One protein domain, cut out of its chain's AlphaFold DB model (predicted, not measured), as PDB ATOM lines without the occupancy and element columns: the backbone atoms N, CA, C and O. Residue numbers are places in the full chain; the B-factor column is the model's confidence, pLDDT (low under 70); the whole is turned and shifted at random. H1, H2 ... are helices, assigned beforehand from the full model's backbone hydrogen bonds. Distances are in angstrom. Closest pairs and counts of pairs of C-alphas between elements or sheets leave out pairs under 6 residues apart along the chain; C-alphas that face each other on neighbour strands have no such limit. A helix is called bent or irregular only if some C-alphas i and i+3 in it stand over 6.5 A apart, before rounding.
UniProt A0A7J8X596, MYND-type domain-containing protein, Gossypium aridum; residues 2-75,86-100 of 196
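Overview. This is residues 2 to 75 and 86 to 100 of the 196 residues of the protein "MYND-type domain-containing protein" of Gossypium aridum (UniProt A0A7J8X596). The long helix H3 makes the length of the model; the shorter H2 is folded against its first part as a helical hairpin, and H1 packs slantwise on H2, apart from H3. H3 runs on past H2, and after it an unnamed stretch, residues 60 to 75, folds back; the small H4 sits on the other side of H3 from H2, and residues 58 to 63 stick out. The printed part has 89 residues with four named helices, in the order H1, H2, H3, H4, and no named strand; the class is all helix. The whole is only just loose, close to compact, with a radius of gyration of the C-alphas of 14.6 A, and only just elongated, with spans of 43 by 28 by 20 A.

Along the chain. H1 is residues 2 to 12, 15.6 A from first to last C-alpha, and begins at C-alpha 2 at (-17.161, -48.292, -22.966). H2 is residues 15 to 27, 18.8 A long. H3 is residues 35 to 59, 36.8 A long, from C-alpha 35 at (-3.162, -50.521, -10.308) to C-alpha 59 at (-5.812, -15.128, -20.106). H4 is residues 89 to 94, 9.6 A long, and ends at C-alpha 94 at (4.059, -40.944, -13.213); it is irregular, with C-alphas 90 and 93 8.1 A apart.

Arrangement. H1 and H2 touch at a steep tilt of 47 degrees, opposite ways; their closest C-alphas, those of Ala 10 and Leu 18, are 4.7 A apart. H2 and H3 touch as a helical hairpin, opposite ways at a shallow tilt of 17 degrees; their closest C-alphas are those of Gly 22 and Gly 38, 3.9 A apart. H3, with residues 40 to 44 alone, only just touches H4, with 3 pairs of C-alphas within 8 A. The closest are those of Arg 40 and Phe 94, 5.1 A apart, and the two helices run opposite ways at a steep tilt of 67 degrees. H1 and H3, H1 and H4, and H2 and H4 are apart. The helix packing is mostly crossed, but only just: 1 of the 3 pairs is at a shallow tilt. Residues 87 to 88 form a short antiparallel pairing with residues 98 to 99. In H1 and H2 every O i to N i+4 pair is within hydrogen-bond range; in H3 20 of 21 are, and in H4 0 of 2, with 2 of its 3 O i to N i+3 pairs within range.

Size, cuts and confidence. The two C-alphas farthest apart, those of Arg 32 and Asn 61, are 45.2 A apart. The link from H1 to H2 is tight and that from H2 to H3 is short. The link from H3 to H4 is across the cut: residues 76 to 85 are not printed, and C-alphas 75 and 86 are 18.5 A apart. The mean pLDDT of the printed part is 77.1; residues 56 to 75 and 86 to 100 are under 70.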
ATOM      1  N   GLY A   2     -17.491 -49.550 -23.663       82.69
ATOM      2  CA  GLY A   2     -17.161 -48.292 -22.966       82.69
ATOM      3  C   GLY A   2     -15.662 -48.036 -22.765       82.69
ATOM      4  O   GLY A   2     -15.154 -47.020 -23.218       82.69
ATOM      5  N   VAL A   3     -14.923 -49.002 -22.207       90.81
ATOM      6  CA  VAL A   3     -13.491 -48.808 -21.898       90.81
ATOM      7  C   VAL A   3     -12.627 -48.595 -23.144       90.81
ATOM      8  O   VAL A   3     -11.679 -47.820 -23.106       90.81
ATOM      9  N   ALA A   4     -12.971 -49.217 -24.276       91.38
ATOM     10  CA  ALA A   4     -12.251 -49.015 -25.536       91.38
ATOM     11  C   ALA A   4     -12.438 -47.588 -26.089       91.38
ATOM     12  O   ALA A   4     -11.496 -47.000 -26.622       91.38
ATOM     13  N   LEU A   5     -13.635 -47.009 -25.930       91.81
ATOM     14  CA  LEU A   5     -13.900 -45.613 -26.284       91.81
ATOM     15  C   LEU A   5     -13.165 -44.657 -25.341       91.81
ATOM     16  O   LEU A   5     -12.503 -43.739 -25.822       91.81
ATOM     17  N   CYS A   6     -13.206 -44.915 -24.028       91.31
ATOM     18  CA  CYS A   6     -12.423 -44.169 -23.042       91.31
ATOM     19  C   CYS A   6     -10.928 -44.228 -23.368       91.31
ATOM     20  O   CYS A   6     -10.278 -43.194 -23.381       91.31
ATOM     21  N   ALA A   7     -10.390 -45.396 -23.730       92.88
ATOM     22  CA  ALA A   7      -8.989 -45.549 -24.111       92.88
ATOM     23  C   ALA A   7      -8.616 -44.722 -25.348       92.88
ATOM     24  O   ALA A   7      -7.588 -44.044 -25.357       92.88
ATOM     25  N   ARG A   8      -9.472 -44.706 -26.376       94.31
ATOM     26  CA  ARG A   8      -9.256 -43.875 -27.566       94.31
ATOM     27  C   ARG A   8      -9.320 -42.379 -27.242       94.31
ATOM     28  O   ARG A   8      -8.469 -41.626 -27.700       94.31
ATOM     29  N   ALA A   9     -10.297 -41.944 -26.450       94.94
ATOM     30  CA  ALA A   9     -10.425 -40.546 -26.040       94.94
ATOM     31  C   ALA A   9      -9.277 -40.105 -25.109       94.94
ATOM     32  O   ALA A   9      -8.749 -39.004 -25.253       94.94
ATOM     33  N   ALA A  10      -8.829 -40.987 -24.215       93.81
ATOM     34  CA  ALA A  10      -7.662 -40.796 -23.360       93.81
ATOM     35  C   ALA A  10      -6.377 -40.630 -24.187       93.81
ATOM     36  O   ALA A  10      -5.582 -39.734 -23.903       93.81
ATOM     37  N   PHE A  11      -6.207 -41.425 -25.250       90.00
ATOM     38  CA  PHE A  11      -5.092 -41.293 -26.194       90.00
ATOM     39  C   PHE A  11      -5.088 -39.930 -26.907       90.00
ATOM     40  O   PHE A  11      -4.035 -39.319 -27.055       90.00
ATOM     41  N   LEU A  12      -6.265 -39.417 -27.280       91.12
ATOM     42  CA  LEU A  12      -6.425 -38.063 -27.840       91.12
ATOM     43  C   LEU A  12      -6.263 -36.952 -26.792       91.12
ATOM     44  O   LEU A  12      -6.103 -35.783 -27.128       91.12
ATOM     45  N   GLY A  13      -6.271 -37.325 -25.517       86.06
ATOM     46  CA  GLY A  13      -5.917 -36.474 -24.400       86.06
ATOM     47  C   GLY A  13      -7.073 -35.864 -23.620       86.06
ATOM     48  O   GLY A  13      -6.820 -35.004 -22.775       86.06
ATOM     49  N   HIS A  14      -8.299 -36.344 -23.830       93.25
ATOM     50  CA  HIS A  14      -9.461 -35.940 -23.039       93.25
ATOM     51  C   HIS A  14      -9.269 -36.278 -21.554       93.25
ATOM     52  O   HIS A  14      -9.035 -37.431 -21.194       93.25
ATOM     53  N   ILE A  15      -9.387 -35.261 -20.696       93.62
ATOM     54  CA  ILE A  15      -9.097 -35.344 -19.257       93.62
ATOM     55  C   ILE A  15     -10.049 -36.320 -18.558       93.62
ATOM     56  O   ILE A  15      -9.593 -37.211 -17.844       93.62
ATOM     57  N   ASP A  16     -11.351 -36.224 -18.823       95.50
ATOM     58  CA  ASP A  16     -12.336 -37.122 -18.210       95.50
ATOM     59  C   ASP A  16     -12.126 -38.572 -18.655       95.50
ATOM     60  O   ASP A  16     -12.164 -39.486 -17.841       95.50
ATOM     61  N   ALA A  17     -11.784 -38.795 -19.927       96.38
ATOM     62  CA  ALA A  17     -11.497 -40.134 -20.432       96.38
ATOM     63  C   ALA A  17     -10.237 -40.755 -19.802       96.38
ATOM     64  O   ALA A  17     -10.211 -41.963 -19.565       96.38
ATOM     65  N   LEU A  18      -9.207 -39.947 -19.507       94.62
ATOM     66  CA  LEU A  18      -8.043 -40.390 -18.730       94.62
ATOM     67  C   LEU A  18      -8.470 -40.835 -17.325       94.62
ATOM     68  O   LEU A  18      -8.019 -41.879 -16.857       94.62
ATOM     69  N   ARG A  19      -9.352 -40.070 -16.673       96.56
ATOM     70  CA  ARG A  19      -9.855 -40.373 -15.328       96.56
ATOM     71  C   ARG A  19     -10.647 -41.681 -15.309       96.56
ATOM     72  O   ARG A  19     -10.325 -42.579 -14.532       96.56
ATOM     73  N   GLU A  20     -11.596 -41.828 -16.231       96.44
ATOM     74  CA  GLU A  20     -12.412 -43.037 -16.375       96.44
ATOM     75  C   GLU A  20     -11.567 -44.277 -16.697       96.44
ATOM     76  O   GLU A  20     -11.753 -45.337 -16.095       96.44
ATOM     77  N   LEU A  21     -10.585 -44.158 -17.600       95.69
ATOM     78  CA  LEU A  21      -9.666 -45.260 -17.894       95.69
ATOM     79  C   LEU A  21      -8.811 -45.628 -16.671       95.69
ATOM     80  O   LEU A  21      -8.588 -46.812 -16.416       95.69
ATOM     81  N   GLY A  22      -8.367 -44.633 -15.899       96.00
ATOM     82  CA  GLY A  22      -7.631 -44.835 -14.653       96.00
ATOM     83  C   GLY A  22      -8.422 -45.645 -13.622       96.00
ATOM     84  O   GLY A  22      -7.876 -46.577 -13.028       96.00
ATOM     85  N   HIS A  23      -9.715 -45.355 -13.455       97.19
ATOM     86  CA  HIS A  23     -10.613 -46.146 -12.604       97.19
ATOM     87  C   HIS A  23     -10.817 -47.564 -13.143       97.19
ATOM     88  O   HIS A  23     -10.615 -48.532 -12.412       97.19
ATOM     89  N   CYS A  24     -11.084 -47.713 -14.445       96.50
ATOM     90  CA  CYS A  24     -11.239 -49.030 -15.066       96.50
ATOM     91  C   CYS A  24     -10.006 -49.927 -14.855       96.50
ATOM     92  O   CYS A  24     -10.151 -51.117 -14.577       96.50
ATOM     93  N   LEU A  25      -8.794 -49.371 -14.950       96.19
ATOM     94  CA  LEU A  25      -7.544 -50.099 -14.707       96.19
ATOM     95  C   LEU A  25      -7.338 -50.446 -13.227       96.19
ATOM     96  O   LEU A  25      -6.814 -51.519 -12.935       96.19
ATOM     97  N   GLN A  26      -7.745 -49.585 -12.293       96.75
ATOM     98  CA  GLN A  26      -7.646 -49.892 -10.863       96.75
ATOM     99  C   GLN A  26      -8.609 -50.997 -10.439       96.75
ATOM    100  O   GLN A  26      -8.221 -51.862  -9.660       96.75
ATOM    101  N   ASP A  27      -9.817 -51.013 -10.993       95.31
ATOM    102  CA  ASP A  27     -10.871 -51.932 -10.559       95.31
ATOM    103  C   ASP A  27     -10.997 -53.170 -11.464       95.31
ATOM    104  O   ASP A  27     -11.709 -54.116 -11.141       95.31
ATOM    105  N   GLY A  28     -10.294 -53.194 -12.602       95.50
ATOM    106  CA  GLY A  28     -10.389 -54.275 -13.588       95.50
ATOM    107  C   GLY A  28     -11.714 -54.281 -14.359       95.50
ATOM    108  O   GLY A  28     -12.148 -55.323 -14.852       95.50
ATOM    109  N   TYR A  29     -12.385 -53.131 -14.463       93.62
ATOM    110  CA  TYR A  29     -13.659 -53.023 -15.166       93.62
ATOM    111  C   TYR A  29     -13.432 -52.988 -16.678       93.62
ATOM    112  O   TYR A  29     -12.876 -52.031 -17.206       93.62
ATOM    113  N   GLY A  30     -13.843 -54.041 -17.390       92.81
ATOM    114  CA  GLY A  30     -13.763 -54.126 -18.857       92.81
ATOM    115  C   GLY A  30     -12.345 -54.188 -19.450       92.81
ATOM    116  O   GLY A  30     -12.214 -54.240 -20.673       92.81
ATOM    117  N   VAL A  31     -11.305 -54.205 -18.609       94.56
ATOM    118  CA  VAL A  31      -9.877 -54.369 -18.937       94.56
ATOM    119  C   VAL A  31      -9.176 -55.159 -17.831       94.56
ATOM    120  O   VAL A  31      -9.682 -55.267 -16.718       94.56
ATOM    121  N   ARG A  32      -7.990 -55.712 -18.114       95.81
ATOM    122  CA  ARG A  32      -7.162 -56.347 -17.078       95.81
ATOM    123  C   ARG A  32      -6.756 -55.305 -16.034       95.81
ATOM    124  O   ARG A  32      -6.249 -54.246 -16.400       95.81
ATOM    125  N   GLN A  33      -6.933 -55.641 -14.759       97.38
ATOM    126  CA  GLN A  33      -6.532 -54.784 -13.649       97.38
ATOM    127  C   GLN A  33      -5.028 -54.473 -13.707       97.38
ATOM    128  O   GLN A  33      -4.193 -55.368 -13.854       97.38
ATOM    129  N   ASN A  34      -4.693 -53.193 -13.586       95.88
ATOM    130  CA  ASN A  34      -3.339 -52.672 -13.486       95.88
ATOM    131  C   ASN A  34      -3.354 -51.411 -12.607       95.88
ATOM    132  O   ASN A  34      -3.578 -50.299 -13.083       95.88
ATOM    133  N   ILE A  35      -3.104 -51.598 -11.308       95.31
ATOM    134  CA  ILE A  35      -3.162 -50.521 -10.308       95.31
ATOM    135  C   ILE A  35      -2.143 -49.416 -10.605       95.31
ATOM    136  O   ILE A  35      -2.452 -48.232 -10.478       95.31
ATOM    137  N   THR A  36      -0.927 -49.796 -10.998       90.88
ATOM    138  CA  THR A  36       0.160 -48.849 -11.270       90.88
ATOM    139  C   THR A  36      -0.190 -47.940 -12.441       90.88
ATOM    140  O   THR A  36      -0.099 -46.719 -12.321       90.88
ATOM    141  N   GLU A  37      -0.652 -48.527 -13.545       90.62
ATOM    142  CA  GLU A  37      -1.048 -47.765 -14.727       90.62
ATOM    143  C   GLU A  37      -2.314 -46.943 -14.457       90.62
ATOM    144  O   GLU A  37      -2.380 -45.772 -14.816       90.62
ATOM    145  N   GLY A  38      -3.286 -47.495 -13.724       94.50
ATOM    146  CA  GLY A  38      -4.485 -46.760 -13.323       94.50
ATOM    147  C   GLY A  38      -4.164 -45.498 -12.515       94.50
ATOM    148  O   GLY A  38      -4.662 -44.416 -12.827       94.50
ATOM    149  N   ARG A  39      -3.251 -45.592 -11.538       93.38
ATOM    150  CA  ARG A  39      -2.750 -44.426 -10.787       93.38
ATOM    151  C   ARG A  39      -2.059 -43.408 -11.691       93.38
ATOM    152  O   ARG A  39      -2.263 -42.210 -11.507       93.38
ATOM    153  N   ARG A  40      -1.284 -43.865 -12.679       90.12
ATOM    154  CA  ARG A  40      -0.621 -42.991 -13.659       90.12
ATOM    155  C   ARG A  40      -1.633 -42.164 -14.446       90.12
ATOM    156  O   ARG A  40      -1.487 -40.947 -14.520       90.12
ATOM    157  N   PHE A  41      -2.685 -42.801 -14.957       91.69
ATOM    158  CA  PHE A  41      -3.765 -42.123 -15.672       91.69
ATOM    159  C   PHE A  41      -4.484 -41.079 -14.807       91.69
ATOM    160  O   PHE A  41      -4.731 -39.968 -15.278       91.69
ATOM    161  N   LEU A  42      -4.746 -41.382 -13.531       93.56
ATOM    162  CA  LEU A  42      -5.358 -40.425 -12.602       93.56
ATOM    163  C   LEU A  42      -4.458 -39.217 -12.310       93.56
ATOM    164  O   LEU A  42      -4.922 -38.078 -12.348       93.56
ATOM    165  N   VAL A  43      -3.166 -39.443 -12.059       90.56
ATOM    166  CA  VAL A  43      -2.197 -38.353 -11.852       90.56
ATOM    167  C   VAL A  43      -2.106 -37.475 -13.102       90.56
ATOM    168  O   VAL A  43      -2.115 -36.249 -12.993       90.56
ATOM    169  N   GLN A  44      -2.086 -38.083 -14.287       87.75
ATOM    170  CA  GLN A  44      -2.051 -37.369 -15.562       87.75
ATOM    171  C   GLN A  44      -3.330 -36.560 -15.824       87.75
ATOM    172  O   GLN A  44      -3.238 -35.446 -16.341       87.75
ATOM    173  N   ALA A  45      -4.508 -37.082 -15.463       92.31
ATOM    174  CA  ALA A  45      -5.770 -36.349 -15.553       92.31
ATOM    175  C   ALA A  45      -5.737 -35.088 -14.673       92.31
ATOM    176  O   ALA A  45      -5.963 -33.989 -15.176       92.31
ATOM    177  N   ASN A  46      -5.338 -35.226 -13.405       90.25
ATOM    178  CA  ASN A  46      -5.220 -34.100 -12.472       90.25
ATOM    179  C   ASN A  46      -4.197 -33.058 -12.948       90.25
ATOM    180  O   ASN A  46      -4.455 -31.858 -12.895       90.25
ATOM    181  N   ALA A  47      -3.042 -33.508 -13.451       84.38
ATOM    182  CA  ALA A  47      -2.011 -32.619 -13.978       84.38
ATOM    183  C   ALA A  47      -2.522 -31.791 -15.170       84.38
ATOM    184  O   ALA A  47      -2.254 -30.594 -15.259       84.38
ATOM    185  N   ARG A  48      -3.282 -32.412 -16.082       84.62
ATOM    186  CA  ARG A  48      -3.850 -31.731 -17.256       84.62
ATOM    187  C   ARG A  48      -4.990 -30.785 -16.900       84.62
ATOM    188  O   ARG A  48      -5.071 -29.715 -17.492       84.62
ATOM    189  N   GLU A  49      -5.834 -31.154 -15.943       88.94
ATOM    190  CA  GLU A  49      -6.906 -30.293 -15.434       88.94
ATOM    191  C   GLU A  49      -6.341 -29.021 -14.802       88.94
ATOM    192  O   GLU A  49      -6.750 -27.914 -15.154       88.94
ATOM    193  N   LEU A  50      -5.324 -29.168 -13.951       83.38
ATOM    194  CA  LEU A  50      -4.631 -28.029 -13.363       83.38
ATOM    195  C   LEU A  50      -3.952 -27.165 -14.433       83.38
ATOM    196  O   LEU A  50      -4.092 -25.944 -14.401       83.38
ATOM    197  N   ALA A  51      -3.253 -27.774 -15.397       81.12
ATOM    198  CA  ALA A  51      -2.623 -27.039 -16.493       81.12
ATOM    199  C   ALA A  51      -3.650 -26.234 -17.310       81.12
ATOM    200  O   ALA A  51      -3.416 -25.060 -17.593       81.12
ATOM    201  N   ALA A  52      -4.810 -26.820 -17.624       83.00
ATOM    202  CA  ALA A  52      -5.896 -26.130 -18.316       83.00
ATOM    203  C   ALA A  52      -6.451 -24.950 -17.494       83.00
ATOM    204  O   ALA A  52      -6.659 -23.865 -18.042       83.00
ATOM    205  N   GLY A  53      -6.621 -25.126 -16.179       78.56
ATOM    206  CA  GLY A  53      -7.039 -24.059 -15.266       78.56
ATOM    207  C   GLY A  53      -6.040 -22.898 -15.203       78.56
ATOM    208  O   GLY A  53      -6.438 -21.736 -15.286       78.56
ATOM    209  N   LEU A  54      -4.739 -23.197 -15.132       74.88
ATOM    210  CA  LEU A  54      -3.670 -22.190 -15.142       74.88
ATOM    211  C   LEU A  54      -3.600 -21.439 -16.480       74.88
ATOM    212  O   LEU A  54      -3.483 -20.213 -16.490       74.88
ATOM    213  N   SER A  55      -3.727 -22.142 -17.610       72.31
ATOM    214  CA  SER A  55      -3.787 -21.508 -18.932       72.31
ATOM    215  C   SER A  55      -4.991 -20.576 -19.053       72.31
ATOM    216  O   SER A  55      -4.839 -19.451 -19.520       72.31
ATOM    217  N   SER A  56      -6.161 -20.976 -18.554       66.25
ATOM    218  CA  SER A  56      -7.346 -20.110 -18.536       66.25
ATOM    219  C   SER A  56      -7.163 -18.879 -17.638       66.25
ATOM    220  O   SER A  56      -7.589 -17.788 -18.006       66.25
ATOM    221  N   ALA A  57      -6.498 -19.025 -16.489       59.03
ATOM    222  CA  ALA A  57      -6.245 -17.920 -15.566       59.03
ATOM    223  C   ALA A  57      -5.228 -16.898 -16.105       59.03
ATOM    224  O   ALA A  57      -5.402 -15.695 -15.902       59.03
ATOM    225  N   SER A  58      -4.224 -17.356 -16.864       55.53
ATOM    226  CA  SER A  58      -3.253 -16.481 -17.536       55.53
ATOM    227  C   SER A  58      -3.892 -15.548 -18.574       55.53
ATOM    228  O   SER A  58      -3.406 -14.442 -18.785       55.53
ATOM    229  N   VAL A  59      -5.028 -15.946 -19.162       55.75
ATOM    230  CA  VAL A  59      -5.812 -15.128 -20.106       55.75
ATOM    231  C   VAL A  59      -6.681 -14.090 -19.379       55.75
ATOM    232  O   VAL A  59      -7.064 -13.079 -19.962       55.75
ATOM    233  N   SER A  60      -6.977 -14.294 -18.092       56.31
ATOM    234  CA  SER A  60      -7.850 -13.416 -17.302       56.31
ATOM    235  C   SER A  60      -7.113 -12.330 -16.501       56.31
ATOM    236  O   SER A  60      -7.768 -11.613 -15.751       56.31
ATOM    237  N   ASN A  61      -5.781 -12.187 -16.628       53.06
ATOM    238  CA  ASN A  61      -4.948 -11.249 -15.840       53.06
ATOM    239  C   ASN A  61      -5.157 -11.335 -14.312       53.06
ATOM    240  O   ASN A  61      -4.797 -10.423 -13.566       53.06
ATOM    241  N   ILE A  62      -5.713 -12.442 -13.825       48.09
ATOM    242  CA  ILE A  62      -5.734 -12.748 -12.403       48.09
ATOM    243  C   ILE A  62      -4.369 -13.357 -12.113       48.09
ATOM    244  O   ILE A  62      -4.010 -14.384 -12.685       48.09
ATOM    245  N   ALA A  63      -3.590 -12.710 -11.248       49.69
ATOM    246  CA  ALA A  63      -2.301 -13.207 -10.775       49.69
ATOM    247  C   ALA A  63      -2.494 -14.414  -9.837       49.69
ATOM    248  O   ALA A  63      -2.103 -14.401  -8.671       49.69
ATOM    249  N   THR A  64      -3.141 -15.470 -10.318       43.50
ATOM    250  CA  THR A  64      -3.184 -16.751  -9.636       43.50
ATOM    251  C   THR A  64      -1.880 -17.475  -9.922       43.50
ATOM    252  O   THR A  64      -1.653 -18.064 -10.971       43.50
ATOM    253  N   CYS A  65      -1.037 -17.440  -8.897       45.12
ATOM    254  CA  CYS A  65      -0.031 -18.447  -8.622       45.12
ATOM    255  C   CYS A  65       1.245 -18.385  -9.475       45.12
ATOM    256  O   CYS A  65       1.550 -19.293 -10.240       45.12
ATOM    257  N   SER A  66       2.123 -17.450  -9.100       46.94
ATOM    258  CA  SER A  66       3.595 -17.571  -9.202       46.94
ATOM    259  C   SER A  66       4.183 -18.836  -8.522       46.94
ATOM    260  O   SER A  66       5.390 -18.943  -8.358       46.94
ATOM    261  N   TRP A  67       3.348 -19.783  -8.085       44.91
ATOM    262  CA  TRP A  67       3.687 -20.858  -7.153       44.91
ATOM    263  C   TRP A  67       3.733 -22.249  -7.792       44.91
ATOM    264  O   TRP A  67       4.077 -23.206  -7.107       44.91
ATOM    265  N   LEU A  68       3.368 -22.401  -9.071       47.16
ATOM    266  CA  LEU A  68       3.305 -23.712  -9.726       47.16
ATOM    267  C   LEU A  68       3.757 -23.628 -11.192       47.16
ATOM    268  O   LEU A  68       2.944 -23.637 -12.113       47.16
ATOM    269  N   THR A  69       5.068 -23.602 -11.425       46.34
ATOM    270  CA  THR A  69       5.667 -23.864 -12.746       46.34
ATOM    271  C   THR A  69       5.671 -25.370 -13.031       46.34
ATOM    272  O   THR A  69       6.711 -26.017 -13.124       46.34
ATOM    273  N   TRP A  70       4.490 -25.983 -13.137       42.59
ATOM    274  CA  TRP A  70       4.399 -27.393 -13.519       42.59
ATOM    275  C   TRP A  70       4.629 -27.515 -15.029       42.59
ATOM    276  O   TRP A  70       3.820 -27.056 -15.829       42.59
ATOM    277  N   SER A  71       5.746 -28.128 -15.425       47.59
ATOM    278  CA  SER A  71       6.005 -28.505 -16.820       47.59
ATOM    279  C   SER A  71       5.660 -29.981 -17.035       47.59
ATOM    280  O   SER A  71       6.413 -30.851 -16.590       47.59
ATOM    281  N   PRO A  72       4.530 -30.311 -17.687       46.53
ATOM    282  CA  PRO A  72       4.274 -31.665 -18.147       46.53
ATOM    283  C   PRO A  72       5.117 -31.900 -19.404       46.53
ATOM    284  O   PRO A  72       4.710 -31.549 -20.508       46.53
ATOM    285  N   HIS A  73       6.318 -32.460 -19.259       45.81
ATOM    286  CA  HIS A  73       7.057 -32.921 -20.432       45.81
ATOM    287  C   HIS A  73       6.389 -34.194 -20.973       45.81
ATOM    288  O   HIS A  73       6.252 -35.171 -20.231       45.81
ATOM    289  N   PRO A  74       5.994 -34.239 -22.259       40.50
ATOM    290  CA  PRO A  74       5.812 -35.510 -22.942       40.50
ATOM    291  C   PRO A  74       7.152 -36.246 -22.875       40.50
ATOM    292  O   PRO A  74       8.194 -35.618 -23.039       40.50
ATOM    293  N   ILE A  75       7.150 -37.550 -22.619       40.12
ATOM    294  CA  ILE A  75       8.362 -38.366 -22.709       40.12
ATOM    295  C   ILE A  75       8.598 -38.685 -24.194       40.12
ATOM    296  O   ILE A  75       7.832 -39.468 -24.755       40.12
ATOM    297  N   PRO A  86      15.576 -27.855 -10.026       51.44
ATOM    298  CA  PRO A  86      15.540 -28.582  -8.762       51.44
ATOM    299  C   PRO A  86      14.085 -28.951  -8.450       51.44
ATOM    300  O   PRO A  86      13.356 -28.232  -7.776       51.44
ATOM    301  N   GLY A  87      13.628 -30.057  -9.021       54.66
ATOM    302  CA  GLY A  87      12.294 -30.600  -8.842       54.66
ATOM    303  C   GLY A  87      12.273 -31.685  -7.774       54.66
ATOM    304  O   GLY A  87      13.207 -32.478  -7.649       54.66
ATOM    305  N   CYS A  88      11.197 -31.751  -6.998       57.12
ATOM    306  CA  CYS A  88      10.894 -32.908  -6.173       57.12
ATOM    307  C   CYS A  88      10.381 -34.046  -7.077       57.12
ATOM    308  O   CYS A  88       9.315 -33.914  -7.681       57.12
ATOM    309  N   PRO A  89      11.053 -35.211  -7.125       62.28
ATOM    310  CA  PRO A  89      10.624 -36.348  -7.945       62.28
ATOM    311  C   PRO A  89       9.394 -37.072  -7.363       62.28
ATOM    312  O   PRO A  89       9.192 -38.249  -7.623       62.28
ATOM    313  N   LEU A  90       8.556 -36.393  -6.569       61.44
ATOM    314  CA  LEU A  90       7.434 -36.988  -5.830       61.44
ATOM    315  C   LEU A  90       6.461 -37.754  -6.750       61.44
ATOM    316  O   LEU A  90       5.769 -38.649  -6.280       61.44
ATOM    317  N   LEU A  91       6.428 -37.422  -8.047       68.81
ATOM    318  CA  LEU A  91       5.595 -38.069  -9.063       68.81
ATOM    319  C   LEU A  91       6.363 -38.378 -10.364       68.81
ATOM    320  O   LEU A  91       5.740 -38.577 -11.412       68.81
ATOM    321  N   SER A  92       7.704 -38.427 -10.326       66.38
ATOM    322  CA  SER A  92       8.517 -38.664 -11.532       66.38
ATOM    323  C   SER A  92       8.150 -39.973 -12.224       66.38
ATOM    324  O   SER A  92       8.070 -40.022 -13.451       66.38
ATOM    325  N   ASP A  93       7.827 -40.998 -11.437       69.75
ATOM    326  CA  ASP A  93       7.419 -42.320 -11.921       69.75
ATOM    327  C   ASP A  93       6.103 -42.267 -12.712       69.75
ATOM    328  O   ASP A  93       5.840 -43.118 -13.558       69.75
ATOM    329  N   PHE A  94       5.306 -41.216 -12.505       68.88
ATOM    330  CA  PHE A  94       4.059 -40.944 -13.213       68.88
ATOM    331  C   PHE A  94       4.224 -39.923 -14.354       68.88
ATOM    332  O   PHE A  94       3.234 -39.483 -14.934       68.88
ATOM    333  N   GLY A  95       5.460 -39.546 -14.703       67.38
ATOM    334  CA  GLY A  95       5.755 -38.573 -15.762       67.38
ATOM    335  C   GLY A  95       5.474 -37.118 -15.374       67.38
ATOM    336  O   GLY A  95       5.434 -36.249 -16.240       67.38
ATOM    337  N   CYS A  96       5.277 -36.845 -14.084       67.62
ATOM    338  CA  CYS A  96       4.984 -35.514 -13.571       67.62
ATOM    339  C   CYS A  96       6.081 -35.085 -12.596       67.62
ATOM    340  O   CYS A  96       6.237 -35.680 -11.535       67.62
ATOM    341  N   ASN A  97       6.844 -34.043 -12.924       65.44
ATOM    342  CA  ASN A  97       7.779 -33.469 -11.959       65.44
ATOM    343  C   ASN A  97       7.091 -32.335 -11.190       65.44
ATOM    344  O   ASN A  97       6.505 -31.444 -11.802       65.44
ATOM    345  N   VAL A  98       7.150 -32.388  -9.859       62.47
ATOM    346  CA  VAL A  98       6.657 -31.308  -9.002       62.47
ATOM    347  C   VAL A  98       7.860 -30.425  -8.682       62.47
ATOM    348  O   VAL A  98       8.824 -30.945  -8.118       62.47
ATOM    349  N   PRO A  99       7.851 -29.120  -9.005       62.34
ATOM    350  CA  PRO A  99       8.924 -28.218  -8.599       62.34
ATOM    351  C   PRO A  99       9.203 -28.341  -7.097       62.34
ATOM    352  O   PRO A  99       8.282 -28.600  -6.314       62.34
ATOM    353  N   ALA A 100      10.464 -28.198  -6.671       62.56
ATOM    354  CA  ALA A 100      10.724 -28.116  -5.241       62.56
ATOM    355  C   ALA A 100       9.906 -26.950  -4.662       62.56
ATOM    356  O   ALA A 100       9.913 -25.875  -5.263       62.56
TER     357      ALA A 100